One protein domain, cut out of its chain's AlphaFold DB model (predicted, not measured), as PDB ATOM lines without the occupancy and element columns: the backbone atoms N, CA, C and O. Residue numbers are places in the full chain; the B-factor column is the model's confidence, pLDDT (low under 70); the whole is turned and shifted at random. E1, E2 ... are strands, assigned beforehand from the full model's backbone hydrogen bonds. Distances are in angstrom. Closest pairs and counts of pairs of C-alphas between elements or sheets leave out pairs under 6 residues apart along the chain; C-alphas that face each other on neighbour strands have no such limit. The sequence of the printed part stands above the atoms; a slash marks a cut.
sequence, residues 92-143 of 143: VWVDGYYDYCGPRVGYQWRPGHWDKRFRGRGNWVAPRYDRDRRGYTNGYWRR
ATOM      1  N   VAL A  92     199.001 193.455 193.158       90.06
ATOM      2  CA  VAL A  92     200.175 194.093 193.767       90.06
ATOM      3  C   VAL A  92     201.261 193.055 193.929       90.06
ATOM      4  O   VAL A  92     200.978 191.885 194.184       90.06
ATOM      5  N   TRP A  93     202.503 193.490 193.776       89.81
ATOM      6  CA  TRP A  93     203.628 192.633 194.078       89.81
ATOM      7  C   TRP A  93     203.809 192.576 195.590       89.81
ATOM      8  O   TRP A  93     203.999 193.609 196.236       89.81
ATOM      9  N   VAL A  94     203.739 191.370 196.135       87.88
ATOM     10  CA  VAL A  94     204.105 191.056 197.507       87.88
ATOM     11  C   VAL A  94     205.538 190.546 197.470       87.88
ATOM     12  O   VAL A  94     205.812 189.504 196.875       87.88
ATOM     13  N   ASP A  95     206.461 191.294 198.072       81.56
ATOM     14  CA  ASP A  95     207.847 190.845 198.208       81.56
ATOM     15  C   ASP A  95     207.917 189.558 199.041       81.56
ATOM     16  O   ASP A  95     207.032 189.280 199.852       81.56
ATOM     17  N   GLY A  96     208.959 188.752 198.822       83.62
ATOM     18  CA  GLY A  96     209.134 187.501 199.557       83.62
ATOM     19  C   GLY A  96     209.266 187.740 201.061       83.62
ATOM     20  O   GLY A  96     209.815 188.752 201.499       83.62
ATOM     21  N   TYR A  97     208.748 186.812 201.858       82.00
ATOM     22  CA  TYR A  97     208.691 186.960 203.307       82.00
ATOM     23  C   TYR A  97     208.776 185.620 204.026       82.00
ATOM     24  O   TYR A  97     208.480 184.573 203.457       82.00
ATOM     25  N   TYR A  98     209.135 185.649 205.308       80.94
ATOM     26  CA  TYR A  98     209.025 184.473 206.164       80.94
ATOM     27  C   TYR A  98     207.614 184.318 206.720       80.94
ATOM     28  O   TYR A  98     207.066 185.240 207.318       80.94
ATOM     29  N   ASP A  99     207.048 183.137 206.525       82.88
ATOM     30  CA  ASP A  99     205.762 182.706 207.058       82.88
ATOM     31  C   ASP A  99     206.003 181.723 208.206       82.88
ATOM     32  O   ASP A  99     206.860 180.843 208.093       82.88
ATOM     33  N   TYR A 100     205.297 181.875 209.326       81.50
ATOM     34  CA  TYR A 100     205.453 180.966 210.460       81.50
ATOM     35  C   TYR A 100     204.510 179.770 210.304       81.50
ATOM     36  O   TYR A 100     203.302 179.880 210.502       81.50
ATOM     37  N   CYS A 101     205.068 178.602 209.986       85.44
ATOM     38  CA  CYS A 101     204.325 177.374 209.689       85.44
ATOM     39  C   CYS A 101     204.161 176.449 210.914       85.44
ATOM     40  O   CYS A 101     204.005 175.235 210.775       85.44
ATOM     41  N   GLY A 102     204.187 177.012 212.126       84.06
ATOM     42  CA  GLY A 102     203.976 176.291 213.385       84.06
ATOM     43  C   GLY A 102     205.262 175.791 214.060       84.06
ATOM     44  O   GLY A 102     206.354 175.908 213.507       84.06
ATOM     45  N   PRO A 103     205.159 175.205 215.266       83.88
ATOM     46  CA  PRO A 103     206.312 174.936 216.133       83.88
ATOM     47  C   PRO A 103     207.264 173.855 215.613       83.88
ATOM     48  O   PRO A 103     208.433 173.855 215.979       83.88
ATOM     49  N   ARG A 104     206.786 172.934 214.765       88.62
ATOM     50  CA  ARG A 104     207.621 171.862 214.193       88.62
ATOM     51  C   ARG A 104     208.392 172.301 212.949       88.62
ATOM     52  O   ARG A 104     209.471 171.781 212.703       88.62
ATOM     53  N   VAL A 105     207.820 173.214 212.164       90.25
ATOM     54  CA  VAL A 105     208.398 173.678 210.890       90.25
ATOM     55  C   VAL A 105     209.182 174.975 211.089       90.25
ATOM     56  O   VAL A 105     210.211 175.182 210.455       90.25
ATOM     57  N   GLY A 106     208.726 175.842 211.993       87.50
ATOM     58  CA  GLY A 106     209.296 177.164 212.199       87.50
ATOM     59  C   GLY A 106     208.947 178.113 211.055       87.50
ATOM     60  O   GLY A 106     207.826 178.107 210.543       87.50
ATOM     61  N   TYR A 107     209.905 178.955 210.678       81.50
ATOM     62  CA  TYR A 107     209.736 179.913 209.590       81.50
ATOM     63  C   TYR A 107     210.079 179.296 208.241       81.50
ATOM     64  O   TYR A 107     211.167 178.755 208.053       81.50
ATOM     65  N   GLN A 108     209.184 179.465 207.274       85.12
ATOM     66  CA  GLN A 108     209.405 179.086 205.888       85.12
ATOM     67  C   GLN A 108     209.457 180.330 205.002       85.12
ATOM     68  O   GLN A 108     208.608 181.214 205.097       85.12
ATOM     69  N   TRP A 109     210.461 180.399 204.127       82.94
ATOM     70  CA  TRP A 109     210.539 181.457 203.125       82.94
ATOM     71  C   TRP A 109     209.438 181.273 202.076       82.94
ATOM     72  O   TRP A 109     209.328 180.216 201.449       82.94
ATOM     73  N   ARG A 110     208.639 182.315 201.863       82.12
ATOM     74  CA  ARG A 110     207.675 182.434 200.772       82.12
ATOM     75  C   ARG A 110     208.283 183.321 199.686       82.12
ATOM     76  O   ARG A 110     208.617 184.471 199.975       82.12
ATOM     77  N   PRO A 111     208.425 182.827 198.443       83.19
ATOM     78  CA  PRO A 111     208.820 183.667 197.323       83.19
ATOM     79  C   PRO A 111     207.848 184.834 197.120       83.19
ATOM     80  O   PRO A 111     206.655 184.729 197.424       83.19
ATOM     81  N   GLY A 112     208.363 185.938 196.577       85.44
ATOM     82  CA  GLY A 112     207.515 187.055 196.176       85.44
ATOM     83  C   GLY A 112     206.523 186.623 195.096       85.44
ATOM     84  O   GLY A 112     206.835 185.769 194.262       85.44
ATOM     85  N   HIS A 113     205.320 187.179 195.135       90.31
ATOM     86  CA  HIS A 113     204.240 186.812 194.227       90.31
ATOM     87  C   HIS A 113     203.310 187.994 193.958       90.31
ATOM     88  O   HIS A 113     203.271 188.974 194.701       90.31
ATOM     89  N   TRP A 114     202.538 187.894 192.879       91.50
ATOM     90  CA  TRP A 114     201.436 188.814 192.626       91.50
ATOM     91  C   TRP A 114     200.213 188.377 193.420       91.50
ATOM     92  O   TRP A 114     199.742 187.255 193.245       91.50
ATOM     93  N   ASP A 115     199.673 189.276 194.237       92.00
ATOM     94  CA  ASP A 115     198.424 189.049 194.963       92.00
ATOM     95  C   ASP A 115     197.352 190.060 194.542       92.00
ATOM     96  O   ASP A 115     197.643 191.199 194.159       92.00
ATOM     97  N   LYS A 116     196.090 189.638 194.576       91.75
ATOM     98  CA  LYS A 116     194.948 190.448 194.151       91.75
ATOM     99  C   LYS A 116     194.440 191.275 195.326       91.75
ATOM    100  O   LYS A 116     194.102 190.734 196.375       91.75
ATOM    101  N   ARG A 117     194.294 192.591 195.131       87.94
ATOM    102  CA  ARG A 117     193.743 193.481 196.168       87.94
ATOM    103  C   ARG A 117     192.371 192.998 196.624       87.94
ATOM    104  O   ARG A 117     191.488 192.743 195.795       87.94
ATOM    105  N   PHE A 118     192.156 192.961 197.936       84.31
ATOM    106  CA  PHE A 118     190.864 192.607 198.516       84.31
ATOM    107  C   PHE A 118     189.763 193.550 197.997       84.31
ATOM    108  O   PHE A 118     189.724 194.734 198.318       84.31
ATOM    109  N   ARG A 119     188.855 193.038 197.152       83.94
ATOM    110  CA  ARG A 119     187.794 193.831 196.488       83.94
ATOM    111  C   ARG A 119     188.320 195.033 195.678       83.94
ATOM    112  O   ARG A 119     187.643 196.052 195.567       83.94
ATOM    113  N   GLY A 120     189.535 194.936 195.132       79.81
ATOM    114  CA  GLY A 120     190.147 196.005 194.334       79.81
ATOM    115  C   GLY A 120     190.602 197.232 195.136       79.81
ATOM    116  O   GLY A 120     191.020 198.223 194.538       79.81
ATOM    117  N   ARG A 121     190.543 197.189 196.474       80.75
ATOM    118  CA  ARG A 121     190.942 198.283 197.372       80.75
ATOM    119  C   ARG A 121     191.819 197.744 198.510       80.75
ATOM    120  O   ARG A 121     191.837 196.547 198.773       80.75
ATOM    121  N   GLY A 122     192.555 198.630 199.169       85.31
ATOM    122  CA  GLY A 122     193.404 198.288 200.309       85.31
ATOM    123  C   GLY A 122     194.891 198.184 199.979       85.31
ATOM    124  O   GLY A 122     195.298 198.055 198.821       85.31
ATOM    125  N   ASN A 123     195.691 198.262 201.037       87.56
ATOM    126  CA  ASN A 123     197.144 198.202 200.983       87.56
ATOM    127  C   ASN A 123     197.611 196.895 201.614       87.56
ATOM    128  O   ASN A 123     197.172 196.538 202.713       87.56
ATOM    129  N   TRP A 124     198.503 196.192 200.923       87.06
ATOM    130  CA  TRP A 124     199.191 195.060 201.517       87.06
ATOM    131  C   TRP A 124     200.119 195.575 202.612       87.06
ATOM    132  O   TRP A 124     200.974 196.428 202.369       87.06
ATOM    133  N   VAL A 125     199.935 195.070 203.824       87.75
ATOM    134  CA  VAL A 125     200.875 195.278 204.919       87.75
ATOM    135  C   VAL A 125     201.782 194.064 204.934       87.75
ATOM    136  O   VAL A 125     201.336 192.960 205.245       87.75
ATOM    137  N   ALA A 126     203.046 194.279 204.568       79.12
ATOM    138  CA  ALA A 126     204.041 193.222 204.589       79.12
ATOM    139  C   ALA A 126     204.142 192.611 205.997       79.12
ATOM    140  O   ALA A 126     204.034 193.339 206.993       79.12
ATOM    141  N   PRO A 127     204.358 191.289 206.087       79.62
ATOM    142  CA  PRO A 127     204.657 190.656 207.357       79.62
ATOM    143  C   PRO A 127     205.848 191.343 208.021       79.62
ATOM    144  O   PRO A 127     206.809 191.731 207.353       79.62
ATOM    145  N   ARG A 128     205.788 191.504 209.338       81.56
ATOM    146  CA  ARG A 128     206.828 192.190 210.104       81.56
ATOM    147  C   ARG A 128     206.868 191.665 211.525       81.56
ATOM    148  O   ARG A 128     205.858 191.211 212.059       81.56
ATOM    149  N   TYR A 129     208.039 191.764 212.142       76.50
ATOM    150  CA  TYR A 129     208.167 191.514 213.567       76.50
ATOM    151  C   TYR A 129     207.586 192.700 214.339       76.50
ATOM    152  O   TYR A 129     208.073 193.827 214.229       76.50
ATOM    153  N   ASP A 130     206.526 192.444 215.095       81.56
ATOM    154  CA  ASP A 130     205.933 193.387 216.030       81.56
ATOM    155  C   ASP A 130     206.629 193.211 217.384       81.56
ATOM    156  O   ASP A 130     206.475 192.190 218.064       81.56
ATOM    157  N   ARG A 131     207.441 194.209 217.748       79.25
ATOM    158  CA  ARG A 131     208.220 194.197 218.989       79.25
ATOM    159  C   ARG A 131     207.316 194.239 220.221       79.25
ATOM    160  O   ARG A 131     207.628 193.563 221.199       79.25
ATOM    161  N   ASP A 132     206.204 194.966 220.161       86.94
ATOM    162  CA  ASP A 132     205.286 195.138 221.292       86.94
ATOM    163  C   ASP A 132     204.534 193.838 221.577       86.94
ATOM    164  O   ASP A 132     204.335 193.452 222.728       86.94
ATOM    165  N   ARG A 133     204.187 193.102 220.517       79.12
ATOM    166  CA  ARG A 133     203.550 191.780 220.615       79.12
ATOM    167  C   ARG A 133     204.544 190.624 220.715       79.12
ATOM    168  O   ARG A 133     204.113 189.476 220.813       79.12
ATOM    169  N   ARG A 134     205.851 190.916 220.676       81.69
ATOM    170  CA  ARG A 134     206.957 189.941 220.634       81.69
ATOM    171  C   ARG A 134     206.703 188.813 219.631       81.69
ATOM    172  O   ARG A 134     206.977 187.648 219.907       81.69
ATOM    173  N   GLY A 135     206.139 189.155 218.479       77.88
ATOM    174  CA  GLY A 135     205.608 188.174 217.545       77.88
ATOM    175  C   GLY A 135     205.674 188.659 216.111       77.88
ATOM    176  O   GLY A 135     205.704 189.854 215.832       77.88
ATOM    177  N   TYR A 136     205.701 187.714 215.181       75.88
ATOM    178  CA  TYR A 136     205.651 188.030 213.764       75.88
ATOM    179  C   TYR A 136     204.195 188.140 213.322       75.88
ATOM    180  O   TYR A 136     203.406 187.219 213.533       75.88
ATOM    181  N   THR A 137     203.818 189.269 212.729       82.19
ATOM    182  CA  THR A 137     202.502 189.396 212.105       82.19
ATOM    183  C   THR A 137     202.596 188.871 210.688       82.19
ATOM    184  O   THR A 137     203.427 189.358 209.920       82.19
ATOM    185  N   ASN A 138     201.721 187.932 210.328       79.62
ATOM    186  CA  ASN A 138     201.533 187.550 208.933       79.62
ATOM    187  C   ASN A 138     201.122 188.774 208.115       79.62
ATOM    188  O   ASN A 138     200.523 189.710 208.642       79.62
ATOM    189  N   GLY A 139     201.460 188.770 206.831       84.56
ATOM    190  CA  GLY A 139     201.051 189.831 205.927       84.56
ATOM    191  C   GLY A 139     199.540 189.815 205.756       84.56
ATOM    192  O   GLY A 139     198.919 188.750 205.755       84.56
ATOM    193  N   TYR A 140     198.937 190.993 205.667       88.44
ATOM    194  CA  TYR A 140     197.491 191.105 205.531       88.44
ATOM    195  C   TYR A 140     197.093 192.317 204.704       88.44
ATOM    196  O   TYR A 140     197.791 193.329 204.623       88.44
ATOM    197  N   TRP A 141     195.903 192.225 204.123       87.12
ATOM    198  CA  TRP A 141     195.255 193.342 203.460       87.12
ATOM    199  C   TRP A 141     194.635 194.275 204.495       87.12
ATOM    200  O   TRP A 141     193.700 193.901 205.207       87.12
ATOM    201  N   ARG A 142     195.133 195.511 204.565       87.19
ATOM    202  CA  ARG A 142     194.489 196.579 205.330       87.19
ATOM    203  C   ARG A 142     193.473 197.295 204.440       87.19
ATOM    204  O   ARG A 142     193.804 197.665 203.311       87.19
ATOM    205  N   ARG A 143     192.251 197.457 204.956       85.44
ATOM    206  CA  ARG A 143     191.187 198.246 204.318       85.44
ATOM    207  C   ARG A 143     191.485 199.737 204.371       85.44
ATOM    208  O   ARG A 143     192.091 200.168 205.379       85.44
TER     209      ARG A 143
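What this domain is: This is residues 92 to 143 of the 143 residues of an uncharacterized protein of Bryobacterales bacterium F-183 (UniProt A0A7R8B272). Two long, bent ribbons of two antiparallel strand paths each, E1 and E2 with E3 and E4, and E5 and E6 with E7 and E8, stand loosely over each other, joined at one end by residues 117 to 122. Each ribbon goes out, turns back and is broken partway along both of its paths, and the tip of the second, residues 130 to 135, sticks out. The printed part has 52 residues with no named helix and eight named strands, E1 to E8 in order along the chain, in four antiparallel two-stranded sheets: E1 - E4, E2 - E3, E5 - E8 and E6 - E7. The class is all strand; the whole is only just loose, close to compact, with a radius of gyration of the C-alphas of 12.1 A and spans of 35 by 25 by 14 A.

Where its parts are: E1 is residues 92 to 94, beginning at C-alpha 92 at (200.175, 194.093, 193.767). E2 is residues 97 to 100, 9.9 A long, and E3 is residues 107 to 110, 9.4 A long. E4, residues 113 to 116, is 10.0 A long and ends at C-alpha 116 at (194.948, 190.448, 194.151). E5 is residues 123 to 125, E6 residues 128 to 130 and E7 residues 135 to 137. E8, residues 140 to 142, ends at C-alpha 142 at (194.489, 196.579, 205.330).

How they stand to each other: E1 and E4 are antiparallel neighbours at 136 degrees, with N 92 and O 115 at 2.8 A. E1 runs on into E2 across a break of 2 residues, at 62 degrees. E2 and E3 form a hairpin, with N 99 and O 108 at 2.9 A, within hydrogen-bond range. E3 runs on into E4 at 79 degrees. In the second ribbon E5 runs on into E6 at 64 degrees. E6 and E7 form a hairpin, with N 130 and O 135 at 2.8 A. E7 runs on into E8 at 65 degrees. E5 and E8 are antiparallel, with N 125 and O 140 at 2.9 A. Between the ribbons, the closest C-alphas of E1 and E5 are those of Val 94 and Trp 124, 7.5 A apart. Those of E2 and E7 are Tyr 100 and Tyr 136, with C-alphas 7.8 A apart. E3 is apart from E5, E6, E7 and E8.

The domain as a whole: The two C-alphas farthest apart, those of Arg 104 and Gly 120, are 35.8 A apart. The printed part has no cut and ends at residue 143, the chain's last. No link is long; E2 to E3 and E4 to E5, 6 residues each, are short, and the others are tight. Residues 130 to 135 stand free. The mean pLDDT of the printed part is 84.3, and no printed residue is under 70.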